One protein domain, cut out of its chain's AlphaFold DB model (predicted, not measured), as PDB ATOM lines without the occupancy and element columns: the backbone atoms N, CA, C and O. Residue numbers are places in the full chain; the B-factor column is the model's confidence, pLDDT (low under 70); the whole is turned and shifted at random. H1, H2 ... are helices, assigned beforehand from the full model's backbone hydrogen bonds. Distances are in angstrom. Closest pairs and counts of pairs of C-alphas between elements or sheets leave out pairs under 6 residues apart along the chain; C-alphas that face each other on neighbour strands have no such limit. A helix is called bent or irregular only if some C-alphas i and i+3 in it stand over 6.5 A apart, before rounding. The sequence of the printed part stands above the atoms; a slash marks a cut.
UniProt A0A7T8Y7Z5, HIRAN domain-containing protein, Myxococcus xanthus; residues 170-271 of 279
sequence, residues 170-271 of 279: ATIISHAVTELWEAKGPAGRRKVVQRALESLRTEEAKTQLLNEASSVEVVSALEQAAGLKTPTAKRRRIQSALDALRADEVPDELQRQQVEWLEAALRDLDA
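Overview. This is residues 170 to 271 of the 279 residues of the protein "HIRAN domain-containing protein" of Myxococcus xanthus (UniProt A0A7T8Y7Z5). A long helix, H3, runs through the middle of an up-and-down bundle of five nearly aligned helices, with the hairpin of H1 and H2 packed on one side of its first part and the hairpin of H4 and H5 on the other side, farther along. The two hairpins stay apart from each other, and H3 touches both, making one group of three helices with H1 and H2 and another with H4 and H5. The printed part has 102 residues with five named helices, H1 to H5 in that order along the chain, and no named strand; the class is all helix. It is compact, with a radius of gyration of the C-alphas of 14.3 A, and elongated, spanning 45 by 28 by 18 A.

Arrangement. H1, residues 170 to 182, touches H2, residues 185 to 197, and the two form a helical hairpin at a shallow tilt of 11 degrees; their closest C-alphas are those of Leu 180 and Arg 189, 5.2 A apart. H3, residues 203 to 226, is the hub, touching four helices. With residues 205 to 216 alone it touches H1, at a shallow tilt of 18 degrees, the same way; the closest C-alphas, of Ile 173 and Leu 209, are 5.9 A apart. With residues 206 to 217 alone it touches H2, as a hairpin at 9 degrees; the closest C-alphas, of Leu 197 and Lys 206, are 5.8 A apart. H4, residues 231 to 245, forms a hairpin with H3 at 8 degrees, and the closest C-alphas, of Ala 225 and Lys 234, are 4.6 A apart. H5, residues 252 to 270, touches residues 211 to 222 of H3 alone, the same way at 7 degrees, closest at the C-alphas of Ser 215 and Gln 258, 6.3 A. H4 and H5 form a hairpin at 10 degrees, closest at the C-alphas of Ile 238 and Leu 262, 6.2 A. H1 and H2 are each apart from H4 and H5. Each O i to N i+4 pair is within hydrogen-bond range in H1, H2, H3 and H4; in H5, 13 of 15 are.

Along the chain. H1 begins at C-alpha 170, (138.700, 104.195, 76.269), and is 18.6 A long; H2 is 18.7 A long. H3, the longest helix with 24 residues, runs 34.7 A from C-alpha 203 at (126.376, 101.351, 79.449) to C-alpha 226. H4 is 21.1 A long. H5 is 24.6 A long and ends at C-alpha 270, (135.601, 65.460, 68.006). H5 is irregular, with C-alphas 254 and 257 standing 7.5 A apart, and has a kink of 37 degrees near residue 259.

Size, cuts and confidence. The two C-alphas farthest apart, of Arg 201 and Ala 271, are 45.4 A apart. The printed part has no cut. The links from H1 to H2, H2 to H3 and H3 to H4 are tight, and that from H4 to H5, six residues, is short. The mean pLDDT of the printed part is 87.8, with residues 249 and 254 under 70.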
ATOM      1  N   ALA A 170     137.712 104.954  77.035       83.56
ATOM      2  CA  ALA A 170     138.700 104.195  76.269       83.56
ATOM      3  C   ALA A 170     140.012 103.948  77.038       83.56
ATOM      4  O   ALA A 170     140.592 102.870  76.937       83.56
ATOM      5  N   THR A 171     140.477 104.912  77.841       90.69
ATOM      6  CA  THR A 171     141.677 104.751  78.677       90.69
ATOM      7  C   THR A 171     141.423 103.785  79.832       90.69
ATOM      8  O   THR A 171     142.267 102.938  80.110       90.69
ATOM      9  N   ILE A 172     140.254 103.878  80.479       90.62
ATOM     10  CA  ILE A 172     139.852 102.949  81.549       90.62
ATOM     11  C   ILE A 172     139.801 101.521  80.999       90.62
ATOM     12  O   ILE A 172     140.399 100.621  81.586       90.62
ATOM     13  N   ILE A 173     139.136 101.331  79.855       91.25
ATOM     14  CA  ILE A 173     139.014 100.033  79.184       91.25
ATOM     15  C   ILE A 173     140.398  99.504  78.811       91.25
ATOM     16  O   ILE A 173     140.731  98.385  79.180       91.25
ATOM     17  N   SER A 174     141.234 100.308  78.147       91.81
ATOM     18  CA  SER A 174     142.569  99.878  77.718       91.81
ATOM     19  C   SER A 174     143.438  99.407  78.889       91.81
ATOM     20  O   SER A 174     144.042  98.340  78.804       91.81
ATOM     21  N   HIS A 175     143.466 100.144  80.004       95.00
ATOM     22  CA  HIS A 175     144.208  99.717  81.192       95.00
ATOM     23  C   HIS A 175     143.622  98.450  81.820       95.00
ATOM     24  O   HIS A 175     144.372  97.552  82.198       95.00
ATOM     25  N   ALA A 176     142.292  98.353  81.905       95.19
ATOM     26  CA  ALA A 176     141.631  97.171  82.439       95.19
ATOM     27  C   ALA A 176     141.945  95.926  81.599       95.19
ATOM     28  O   ALA A 176     142.285  94.894  82.164       95.19
ATOM     29  N   VAL A 177     141.901  96.027  80.267       94.88
ATOM     30  CA  VAL A 177     142.246  94.924  79.359       94.88
ATOM     31  C   VAL A 177     143.683  94.460  79.576       94.88
ATOM     32  O   VAL A 177     143.908  93.263  79.730       94.88
ATOM     33  N   THR A 178     144.646  95.378  79.676       96.00
ATOM     34  CA  THR A 178     146.040  95.026  79.994       96.00
ATOM     35  C   THR A 178     146.140  94.259  81.316       96.00
ATOM     36  O   THR A 178     146.713  93.171  81.360       96.00
ATOM     37  N   GLU A 179     145.513  94.759  82.381       95.62
ATOM     38  CA  GLU A 179     145.520  94.082  83.682       95.62
ATOM     39  C   GLU A 179     144.812  92.715  83.656       95.62
ATOM     40  O   GLU A 179     145.214  91.800  84.375       95.62
ATOM     41  N   LEU A 180     143.769  92.541  82.836       93.94
ATOM     42  CA  LEU A 180     143.069  91.261  82.679       93.94
ATOM     43  C   LEU A 180     143.985  90.176  82.103       93.94
ATOM     44  O   LEU A 180     143.951  89.034  82.578       93.94
ATOM     45  N   TRP A 181     144.821  90.532  81.126       91.50
ATOM     46  CA  TRP A 181     145.824  89.629  80.558       91.50
ATOM     47  C   TRP A 181     146.925  89.273  81.564       91.50
ATOM     48  O   TRP A 181     147.396  88.136  81.587       91.50
ATOM     49  N   GLU A 182     147.301  90.209  82.436       93.44
ATOM     50  CA  GLU A 182     148.336  90.008  83.461       93.44
ATOM     51  C   GLU A 182     147.827  89.283  84.720       93.44
ATOM     52  O   GLU A 182     148.601  88.699  85.490       93.44
ATOM     53  N   ALA A 183     146.516  89.318  84.964       90.50
ATOM     54  CA  ALA A 183     145.919  88.801  86.182       90.50
ATOM     55  C   ALA A 183     146.079  87.279  86.331       90.50
ATOM     56  O   ALA A 183     145.839  86.475  85.426       90.50
ATOM     57  N   LYS A 184     146.407  86.859  87.560       83.31
ATOM     58  CA  LYS A 184     146.575  85.446  87.914       83.31
ATOM     59  C   LYS A 184     145.223  84.768  88.130       83.31
ATOM     60  O   LYS A 184     144.679  84.759  89.236       83.31
ATOM     61  N   GLY A 185     144.719  84.154  87.066       79.19
ATOM     62  CA  GLY A 185     143.524  83.315  87.086       79.19
ATOM     63  C   GLY A 185     142.201  84.081  87.260       79.19
ATOM     64  O   GLY A 185     142.188  85.310  87.370       79.19
ATOM     65  N   PRO A 186     141.068  83.357  87.324       75.38
ATOM     66  CA  PRO A 186     139.733  83.954  87.174       75.38
ATOM     67  C   PRO A 186     139.350  84.930  88.293       75.38
ATOM     68  O   PRO A 186     138.696  85.944  88.070       75.38
ATOM     69  N   ALA A 187     139.772  84.655  89.532       75.62
ATOM     70  CA  ALA A 187     139.456  85.524  90.665       75.62
ATOM     71  C   ALA A 187     140.159  86.889  90.572       75.62
ATOM     72  O   ALA A 187     139.584  87.893  90.990       75.62
ATOM     73  N   GLY A 188     141.383  86.928  90.028       82.44
ATOM     74  CA  GLY A 188     142.102  88.174  89.770       82.44
ATOM     75  C   GLY A 188     141.405  88.995  88.691       82.44
ATOM     76  O   GLY A 188     141.097  90.162  88.917       82.44
ATOM     77  N   ARG A 189     141.062  88.353  87.569       89.38
ATOM     78  CA  ARG A 189     140.361  88.996  86.449       89.38
ATOM     79  C   ARG A 189     139.019  89.587  86.866       89.38
ATOM     80  O   ARG A 189     138.774  90.758  86.607       89.38
ATOM     81  N   ARG A 190     138.207  88.850  87.635       86.88
ATOM     82  CA  ARG A 190     136.936  89.375  88.171       86.88
ATOM     83  C   ARG A 190     137.100  90.663  88.977       86.88
ATOM     84  O   ARG A 190     136.280  91.562  88.837       86.88
ATOM     85  N   LYS A 191     138.154  90.778  89.794       86.25
ATOM     86  CA  LYS A 191     138.422  92.014  90.551       86.25
ATOM     87  C   LYS A 191     138.760  93.186  89.630       86.25
ATOM     88  O   LYS A 191     138.319  94.300  89.897       86.25
ATOM     89  N   VAL A 192     139.519  92.935  88.562       92.94
ATOM     90  CA  VAL A 192     139.850  93.953  87.554       92.94
ATOM     91  C   VAL A 192     138.583  94.428  86.844       92.94
ATOM     92  O   VAL A 192     138.342  95.634  86.810       92.94
ATOM     93  N   VAL A 193     137.745  93.496  86.362       91.50
ATOM     94  CA  VAL A 193     136.460  93.818  85.713       91.50
ATOM     95  C   VAL A 193     135.576  94.639  86.645       91.50
ATOM     96  O   VAL A 193     135.142  95.719  86.261       91.50
ATOM     97  N   GLN A 194     135.356  94.178  87.880       88.56
ATOM     98  CA  GLN A 194     134.491  94.864  88.839       88.56
ATOM     99  C   GLN A 194     134.944  96.312  89.081       88.56
ATOM    100  O   GLN A 194     134.151  97.239  88.936       88.56
ATOM    101  N   ARG A 195     136.232  96.519  89.382       91.56
ATOM    102  CA  ARG A 195     136.791  97.859  89.623       91.56
ATOM    103  C   ARG A 195     136.647  98.770  88.398       91.56
ATOM    104  O   ARG A 195     136.383  99.964  88.537       91.56
ATOM    105  N   ALA A 196     136.857  98.229  87.199       91.00
ATOM    106  CA  ALA A 196     136.735  98.999  85.970       91.00
ATOM    107  C   ALA A 196     135.268  99.345  85.661       91.00
ATOM    108  O   ALA A 196     134.987 100.503  85.364       91.00
ATOM    109  N   LEU A 197     134.323  98.413  85.838       89.81
ATOM    110  CA  LEU A 197     132.881  98.675  85.711       89.81
ATOM    111  C   LEU A 197     132.398  99.766  86.669       89.81
ATOM    112  O   LEU A 197     131.616 100.622  86.267       89.81
ATOM    113  N   GLU A 198     132.904  99.779  87.904       85.00
ATOM    114  CA  GLU A 198     132.618 100.829  88.892       85.00
ATOM    115  C   GLU A 198     133.121 102.217  88.462       85.00
ATOM    116  O   GLU A 198     132.666 103.219  89.010       85.00
ATOM    117  N   SER A 199     134.048 102.290  87.500       85.62
ATOM    118  CA  SER A 199     134.643 103.536  86.994       85.62
ATOM    119  C   SER A 199     134.030 104.019  85.670       85.62
ATOM    120  O   SER A 199     134.192 105.191  85.307       85.62
ATOM    121  N   LEU A 200     133.353 103.133  84.932       86.12
ATOM    122  CA  LEU A 200     132.736 103.424  83.638       86.12
ATOM    123  C   LEU A 200     131.371 104.093  83.813       86.12
ATOM    124  O   LEU A 200     130.594 103.740  84.700       86.12
ATOM    125  N   ARG A 201     131.086 105.085  82.966       80.06
ATOM    126  CA  ARG A 201     129.919 105.966  83.114       80.06
ATOM    127  C   ARG A 201     128.790 105.569  82.176       80.06
ATOM    128  O   ARG A 201     127.630 105.730  82.537       80.06
ATOM    129  N   THR A 202     129.124 105.073  80.993       80.25
ATOM    130  CA  THR A 202     128.153 104.686  79.972       80.25
ATOM    131  C   THR A 202     127.913 103.182  79.973       80.25
ATOM    132  O   THR A 202     128.811 102.392  80.279       80.25
ATOM    133  N   GLU A 203     126.689 102.771  79.635       81.38
ATOM    134  CA  GLU A 203     126.376 101.351  79.449       81.38
ATOM    135  C   GLU A 203     127.140 100.789  78.249       81.38
ATOM    136  O   GLU A 203     127.664  99.683  78.325       81.38
ATOM    137  N   GLU A 204     127.331 101.587  77.197       83.38
ATOM    138  CA  GLU A 204     128.115 101.205  76.024       83.38
ATOM    139  C   GLU A 204     129.553 100.810  76.398       83.38
ATOM    140  O   GLU A 204     130.044  99.760  75.975       83.38
ATOM    141  N   ALA A 205     130.222 101.603  77.241       87.25
ATOM    142  CA  ALA A 205     131.572 101.289  77.694       87.25
ATOM    143  C   ALA A 205     131.615 100.072  78.626       87.25
ATOM    144  O   ALA A 205     132.552  99.274  78.545       87.25
ATOM    145  N   LYS A 206     130.614  99.902  79.502       88.56
ATOM    146  CA  LYS A 206     130.506  98.712  80.366       88.56
ATOM    147  C   LYS A 206     130.353  97.446  79.530       88.56
ATOM    148  O   LYS A 206     131.094  96.490  79.741       88.56
ATOM    149  N   THR A 207     129.456  97.463  78.548       88.88
ATOM    150  CA  THR A 207     129.263  96.363  77.601       88.88
ATOM    151  C   THR A 207     130.546  96.069  76.824       88.88
ATOM    152  O   THR A 207     130.937  94.909  76.712       88.88
ATOM    153  N   GLN A 208     131.252  97.099  76.345       90.62
ATOM    154  CA  GLN A 208     132.539  96.918  75.672       90.62
ATOM    155  C   GLN A 208     133.569  96.227  76.579       90.62
ATOM    156  O   GLN A 208     134.208  95.268  76.152       90.62
ATOM    157  N   LEU A 209     133.715  96.666  77.832       93.06
ATOM    158  CA  LEU A 209     134.635  96.043  78.786       93.06
ATOM    159  C   LEU A 209     134.279  94.575  79.065       93.06
ATOM    160  O   LEU A 209     135.177  93.737  79.144       93.06
ATOM    161  N   LEU A 210     132.991  94.263  79.226       90.75
ATOM    162  CA  LEU A 210     132.525  92.894  79.457       90.75
ATOM    163  C   LEU A 210     132.857  91.977  78.275       90.75
ATOM    164  O   LEU A 210     133.345  90.866  78.485       90.75
ATOM    165  N   ASN A 211     132.686  92.460  77.041       88.38
ATOM    166  CA  ASN A 211     133.072  91.714  75.840       88.38
ATOM    167  C   ASN A 211     134.573  91.406  75.813       88.38
ATOM    168  O   ASN A 211     134.969  90.276  75.531       88.38
ATOM    169  N   GLU A 212     135.412  92.393  76.134       92.00
ATOM    170  CA  GLU A 212     136.863  92.195  76.192       92.00
ATOM    171  C   GLU A 212     137.252  91.202  77.294       92.00
ATOM    172  O   GLU A 212     138.059  90.298  77.072       92.00
ATOM    173  N   ALA A 213     136.637  91.306  78.475       90.94
ATOM    174  CA  ALA A 213     136.867  90.368  79.570       90.94
ATOM    175  C   ALA A 213     136.467  88.930  79.205       90.94
ATOM    176  O   ALA A 213     137.207  87.990  79.510       90.94
ATOM    177  N   SER A 214     135.341  88.764  78.508       88.56
ATOM    178  CA  SER A 214     134.891  87.471  77.988       88.56
ATOM    179  C   SER A 214     135.910  86.876  77.007       88.56
ATOM    180  O   SER A 214     136.306  85.715  77.147       88.56
ATOM    181  N   SER A 215     136.442  87.689  76.086       88.50
ATOM    182  CA  SER A 215     137.508  87.275  75.162       88.50
ATOM    183  C   SER A 215     138.764  86.784  75.893       88.50
ATOM    184  O   SER A 215     139.312  85.738  75.537       88.50
ATOM    185  N   VAL A 216     139.204  87.485  76.946       90.12
ATOM    186  CA  VAL A 216     140.363  87.077  77.765       90.12
ATOM    187  C   VAL A 216     140.131  85.713  78.424       90.12
ATOM    188  O   VAL A 216     141.029  84.863  78.437       90.12
ATOM    189  N   GLU A 217     138.939  85.473  78.975       87.69
ATOM    190  CA  GLU A 217     138.617  84.191  79.612       87.69
ATOM    191  C   GLU A 217     138.569  83.040  78.603       87.69
ATOM    192  O   GLU A 217     139.098  81.961  78.886       87.69
ATOM    193  N   VAL A 218     138.012  83.272  77.410       90.00
ATOM    194  CA  VAL A 218     137.984  82.284  76.322       90.00
ATOM    195  C   VAL A 218     139.396  81.900  75.897       90.00
ATOM    196  O   VAL A 218     139.726  80.711  75.883       90.00
ATOM    197  N   VAL A 219     140.260  82.883  75.626       90.75
ATOM    198  CA  VAL A 219     141.658  82.620  75.250       90.75
ATOM    199  C   VAL A 219     142.377  81.855  76.361       90.75
ATOM    200  O   VAL A 219     142.992  80.820  76.104       90.75
ATOM    201  N   SER A 220     142.215  82.275  77.616       88.81
ATOM    202  CA  SER A 220     142.825  81.579  78.748       88.81
ATOM    203  C   SER A 220     142.318  80.139  78.911       88.81
ATOM    204  O   SER A 220     143.091  79.254  79.291       88.81
ATOM    205  N   ALA A 221     141.038  79.872  78.641       89.19
ATOM    206  CA  ALA A 221     140.476  78.527  78.693       89.19
ATOM    207  C   ALA A 221     141.037  77.629  77.582       89.19
ATOM    208  O   ALA A 221     141.355  76.466  77.853       89.19
ATOM    209  N   LEU A 222     141.202  78.168  76.370       90.38
ATOM    210  CA  LEU A 222     141.806  77.469  75.235       90.38
ATOM    211  C   LEU A 222     143.279  77.130  75.501       90.38
ATOM    212  O   LEU A 222     143.677  75.980  75.317       90.38
ATOM    213  N   GLU A 223     144.070  78.069  76.023       90.62
ATOM    214  CA  GLU A 223     145.470  77.823  76.405       90.62
ATOM    215  C   GLU A 223     145.590  76.737  77.482       90.62
ATOM    216  O   GLU A 223     146.402  75.813  77.380       90.62
ATOM    217  N   GLN A 224     144.736  76.800  78.508       88.62
ATOM    218  CA  GLN A 224     144.697  75.771  79.544       88.62
ATOM    219  C   GLN A 224     144.305  74.412  78.969       88.62
ATOM    220  O   GLN A 224     144.914  73.407  79.331       88.62
ATOM    221  N   ALA A 225     143.319  74.364  78.071       91.81
ATOM    222  CA  ALA A 225     142.938  73.135  77.390       91.81
ATOM    223  C   ALA A 225     144.094  72.588  76.537       91.81
ATOM    224  O   ALA A 225     144.363  71.387  76.579       91.81
ATOM    225  N   ALA A 226     144.834  73.440  75.825       90.62
ATOM    226  CA  ALA A 226     145.991  73.032  75.034       90.62
ATOM    227  C   ALA A 226     147.063  72.332  75.889       90.62
ATOM    228  O   ALA A 226     147.604  71.308  75.460       90.62
ATOM    229  N   GLY A 227     147.288  72.808  77.120       91.06
ATOM    230  CA  GLY A 227     148.224  72.218  78.083       91.06
ATOM    231  C   GLY A 227     147.776  70.900  78.738       91.06
ATOM    232  O   GLY A 227     148.577  70.251  79.417       91.06
ATOM    233  N   LEU A 228     146.519  70.468  78.568       93.88
ATOM    234  CA  LEU A 228     146.021  69.212  79.146       93.88
ATOM    235  C   LEU A 228     146.409  67.992  78.299       93.88
ATOM    236  O   LEU A 228     146.450  68.031  77.073       93.88
ATOM    237  N   LYS A 229     146.639  66.855  78.967       92.25
ATOM    238  CA  LYS A 229     147.155  65.634  78.324       92.25
ATOM    239  C   LYS A 229     146.107  64.837  77.546       92.25
ATOM    240  O   LYS A 229     146.443  64.202  76.554       92.25
ATOM    241  N   THR A 230     144.857  64.816  78.010       93.06
ATOM    242  CA  THR A 230     143.829  63.908  77.476       93.06
ATOM    243  C   THR A 230     142.717  64.669  76.754       93.06
ATOM    244  O   THR A 230     142.272  65.699  77.266       93.06
ATOM    245  N   PRO A 231     142.199  64.157  75.620       90.62
ATOM    246  CA  PRO A 231     141.084  64.783  74.901       90.62
ATOM    247  C   PRO A 231     139.854  65.022  75.785       90.62
ATOM    248  O   PRO A 231     139.233  66.079  75.721       90.62
ATOM    249  N   THR A 232     139.542  64.088  76.688       92.38
ATOM    250  CA  THR A 232     138.437  64.220  77.649       92.38
ATOM    251  C   THR A 232     138.623  65.409  78.592       92.38
ATOM    252  O   THR A 232     137.672  66.144  78.854       92.38
ATOM    253  N   ALA A 233     139.844  65.632  79.095       91.94
ATOM    254  CA  ALA A 233     140.129  66.767  79.964       91.94
ATOM    255  C   ALA A 233     140.061  68.095  79.194       91.94
ATOM    256  O   ALA A 233     139.494  69.054  79.720       91.94
ATOM    257  N   LYS A 234     140.565  68.128  77.947       94.38
ATOM    258  CA  LYS A 234     140.444  69.288  77.044       94.38
ATOM    259  C   LYS A 234     138.979  69.656  76.819       94.38
ATOM    260  O   LYS A 234     138.582  70.777  77.120       94.38
ATOM    261  N   ARG A 235     138.164  68.678  76.405       93.38
ATOM    262  CA  ARG A 235     136.724  68.845  76.172       93.38
ATOM    263  C   ARG A 235     136.016  69.394  77.401       93.38
ATOM    264  O   ARG A 235     135.317  70.392  77.304       93.38
ATOM    265  N   ARG A 236     136.231  68.784  78.572       93.50
ATOM    266  CA  ARG A 236     135.607  69.239  79.823       93.50
ATOM    267  C   ARG A 236     135.965  70.693  80.139       93.50
ATOM    268  O   ARG A 236     135.113  71.427  80.629       93.50
ATOM    269  N   ARG A 237     137.210  71.113  79.878       92.44
ATOM    270  CA  ARG A 237     137.635  72.497  80.124       92.44
ATOM    271  C   ARG A 237     136.943  73.479  79.181       92.44
ATOM    272  O   ARG A 237     136.440  74.486  79.665       92.44
ATOM    273  N   ILE A 238     136.899  73.169  77.886       92.19
ATOM    274  CA  ILE A 238     136.273  74.018  76.862       92.19
ATOM    275  C   ILE A 238     134.756  74.082  77.070       92.19
ATOM    276  O   ILE A 238     134.196  75.172  77.084       92.19
ATOM    277  N   GLN A 239     134.104  72.947  77.342       93.06
ATOM    278  CA  GLN A 239     132.670  72.905  77.640       93.06
ATOM    279  C   GLN A 239     132.330  73.742  78.877       93.06
ATOM    280  O   GLN A 239     131.420  74.554  78.835       93.06
ATOM    281  N   SER A 240     133.122  73.623  79.948       90.88
ATOM    282  CA  SER A 240     132.939  74.452  81.142       90.88
ATOM    283  C   SER A 240     133.094  75.951  80.862       90.88
ATOM    284  O   SER A 240     132.465  76.744  81.556       90.88
ATOM    285  N   ALA A 241     133.939  76.347  79.906       88.38
ATOM    286  CA  ALA A 241     134.068  77.745  79.502       88.38
ATOM    287  C   ALA A 241     132.859  78.204  78.673       88.38
ATOM    288  O   ALA A 241     132.349  79.295  78.904       88.38
ATOM    289  N   LEU A 242     132.361  77.353  77.772       88.62
ATOM    290  CA  LEU A 242     131.173  77.626  76.962       88.62
ATOM    291  C   LEU A 242     129.912  77.761  77.826       88.62
ATOM    292  O   LEU A 242     129.131  78.687  77.632       88.62
ATOM    293  N   ASP A 243     129.745  76.873  78.808       87.94
ATOM    294  CA  ASP A 243     128.626  76.915  79.753       87.94
ATOM    295  C   ASP A 243     128.672  78.185  80.617       87.94
ATOM    296  O   ASP A 243     127.633  78.772  80.903       87.94
ATOM    297  N   ALA A 244     129.871  78.634  81.008       85.06
ATOM    298  CA  ALA A 244     130.040  79.877  81.758       85.06
ATOM    299  C   ALA A 244     129.705  81.114  80.913       85.06
ATOM    300  O   ALA A 244     129.075  82.035  81.417       85.06
ATOM    301  N   LEU A 245     130.099  81.117  79.639       83.62
ATOM    302  CA  LEU A 245     129.867  82.231  78.722       83.62
ATOM    303  C   LEU A 245     128.375  82.392  78.394       83.62
ATOM    304  O   LEU A 245     127.851  83.494  78.484       83.62
ATOM    305  N   ARG A 246     127.674  81.278  78.144       84.50
ATOM    306  CA  ARG A 246     126.213  81.245  77.923       84.50
ATOM    307  C   ARG A 246     125.377  81.606  79.156       84.50
ATOM    308  O   ARG A 246     124.177  81.815  79.029       84.50
ATOM    309  N   ALA A 247     125.975  81.597  80.345       82.38
ATOM    310  CA  ALA A 247     125.311  81.975  81.589       82.38
ATOM    311  C   ALA A 247     125.530  83.454  81.965       82.38
ATOM    312  O   ALA A 247     125.016  83.886  82.996       82.38
ATOM    313  N   ASP A 248     126.316  84.200  81.184       75.06
ATOM    314  CA  ASP A 248     126.634  85.608  81.437       75.06
ATOM    315  C   ASP A 248     125.495  86.541  80.978       75.06
ATOM    316  O   ASP A 248     124.676  86.181  80.137       75.06
ATOM    317  N   GLU A 249     125.440  87.761  81.517       69.31
ATOM    318  CA  GLU A 249     124.400  88.765  81.218       69.31
ATOM    319  C   GLU A 249     124.691  89.581  79.941       69.31
ATOM    320  O   GLU A 249     123.977  90.532  79.614       69.31
ATOM    321  N   VAL A 250     125.754  89.239  79.210       70.62
ATOM    322  CA  VAL A 250     126.161  89.943  77.990       70.62
ATOM    323  C   VAL A 250     125.309  89.464  76.805       70.62
ATOM    324  O   VAL A 250     125.188  88.258  76.613       70.62
ATOM    325  N   PRO A 251     124.768  90.373  75.968       72.12
ATOM    326  CA  PRO A 251     123.983  89.999  74.794       72.12
ATOM    327  C   PRO A 251     124.688  88.983  73.887       72.12
ATOM    328  O   PRO A 251     125.850  89.186  73.510       72.12
ATOM    329  N   ASP A 252     123.953  87.947  73.472       70.69
ATOM    330  CA  ASP A 252     124.444  86.871  72.599       70.69
ATOM    331  C   ASP A 252     125.148  87.428  71.359       70.69
ATOM    332  O   ASP A 252     126.185  86.912  70.937       70.69
ATOM    333  N   GLU A 253     124.632  88.523  70.786       73.94
ATOM    334  CA  GLU A 253     125.190  89.128  69.583       73.94
ATOM    335  C   GLU A 253     126.662  89.506  69.713       73.94
ATOM    336  O   GLU A 253     127.385  89.427  68.716       73.94
ATOM    337  N   LEU A 254     127.064  89.930  70.910       68.88
ATOM    338  CA  LEU A 254     128.398  90.418  71.241       68.88
ATOM    339  C   LEU A 254     129.348  89.291  71.650       68.88
ATOM    340  O   LEU A 254     130.565  89.457  71.575       68.88
ATOM    341  N   GLN A 255     128.784  88.149  72.039       78.31
ATOM    342  CA  GLN A 255     129.505  86.945  72.431       78.31
ATOM    343  C   GLN A 255     129.653  85.914  71.297       78.31
ATOM    344  O   GLN A 255     130.335  84.898  71.458       78.31
ATOM    345  N   ARG A 256     129.018  86.154  70.138       83.88
ATOM    346  CA  ARG A 256     128.994  85.224  68.992       83.88
ATOM    347  C   ARG A 256     130.377  84.708  68.602       83.88
ATOM    348  O   ARG A 256     130.535  83.511  68.385       83.88
ATOM    349  N   GLN A 257     131.372  85.591  68.542       85.38
ATOM    350  CA  GLN A 257     132.718  85.210  68.115       85.38
ATOM    351  C   GLN A 257     133.400  84.278  69.127       85.38
ATOM    352  O   GLN A 257     134.081  83.329  68.738       85.38
ATOM    353  N   GLN A 258     133.203  84.531  70.420       89.62
ATOM    354  CA  GLN A 258     133.770  83.753  71.515       89.62
ATOM    355  C   GLN A 258     133.125  82.365  71.605       89.62
ATOM    356  O   GLN A 258     133.835  81.370  71.770       89.62
ATOM    357  N   VAL A 259     131.796  82.287  71.450       86.62
ATOM    358  CA  VAL A 259     131.062  81.015  71.327       86.62
ATOM    359  C   VAL A 259     131.616  80.205  70.160       86.62
ATOM    360  O   VAL A 259     131.973  79.042  70.339       86.62
ATOM    361  N   GLU A 260     131.751  80.831  68.990       90.19
ATOM    362  CA  GLU A 260     132.245  80.171  67.783       90.19
ATOM    363  C   GLU A 260     133.661  79.606  67.969       90.19
ATOM    364  O   GLU A 260     133.924  78.478  67.549       90.19
ATOM    365  N   TRP A 261     134.562  80.330  68.643       89.75
ATOM    366  CA  TRP A 261     135.911  79.836  68.949       89.75
ATOM    367  C   TRP A 261     135.897  78.584  69.834       89.75
ATOM    368  O   TRP A 261     136.627  77.627  69.562       89.75
ATOM    369  N   LEU A 262     135.068  78.562  70.881       90.06
ATOM    370  CA  LEU A 262     134.959  77.408  71.780       90.06
ATOM    371  C   LEU A 262     134.290  76.211  71.088       90.06
ATOM    372  O   LEU A 262     134.751  75.079  71.236       90.06
ATOM    373  N   GLU A 263     133.235  76.446  70.307       92.12
ATOM    374  CA  GLU A 263     132.554  75.404  69.534       92.12
ATOM    375  C   GLU A 263     133.455  74.826  68.438       92.12
ATOM    376  O   GLU A 263     133.488  73.609  68.253       92.12
ATOM    377  N   ALA A 264     134.235  75.663  67.746       91.31
ATOM    378  CA  ALA A 264     135.250  75.209  66.802       91.31
ATOM    379  C   ALA A 264     136.289  74.311  67.489       91.31
ATOM    380  O   ALA A 264     136.532  73.201  67.024       91.31
ATOM    381  N   ALA A 265     136.806  74.722  68.650       90.69
ATOM    382  CA  ALA A 265     137.762  73.916  69.403       90.69
ATOM    383  C   ALA A 265     137.175  72.576  69.895       90.69
ATOM    384  O   ALA A 265     137.895  71.578  69.973       90.69
ATOM    385  N   LEU A 266     135.877  72.517  70.224       91.56
ATOM    386  CA  LEU A 266     135.192  71.252  70.524       91.56
ATOM    387  C   LEU A 266     135.077  70.365  69.281       91.56
ATOM    388  O   LEU A 266     135.400  69.180  69.368       91.56
ATOM    389  N   ARG A 267     134.688  70.934  68.132       92.56
ATOM    390  CA  ARG A 267     134.621  70.207  66.853       92.56
ATOM    391  C   ARG A 267     135.969  69.597  66.477       92.56
ATOM    392  O   ARG A 267     136.009  68.429  66.105       92.56
ATOM    393  N   ASP A 268     137.064  70.331  66.655       90.12
ATOM    394  CA  ASP A 268     138.418  69.837  66.368       90.12
ATOM    395  C   ASP A 268     138.824  68.663  67.275       90.12
ATOM    396  O   ASP A 268     139.563  67.771  66.861       90.12
ATOM    397  N   LEU A 269     138.332  68.626  68.519       88.44
ATOM    398  CA  LEU A 269     138.550  67.498  69.433       88.44
ATOM    399  C   LEU A 269     137.675  66.278  69.113       88.44
ATOM    400  O   LEU A 269     138.021  65.169  69.527       88.44
ATOM    401  N   ASP A 270     136.536  66.495  68.456       85.56
ATOM    402  CA  ASP A 270     135.601  65.460  68.006       85.56
ATOM    403  C   ASP A 270     135.950  64.902  66.623       85.56
ATOM    404  O   ASP A 270     135.514  63.800  66.279       85.56
ATOM    405  N   ALA A 271     136.749  65.632  65.840       84.62
ATOM    406  CA  ALA A 271     137.212  65.179  64.542       84.62
ATOM    407  C   ALA A 271     137.971  63.841  64.679       84.62
ATOM    408  O   ALA A 271     138.819  63.687  65.570       84.62
TER     409      ALA A 271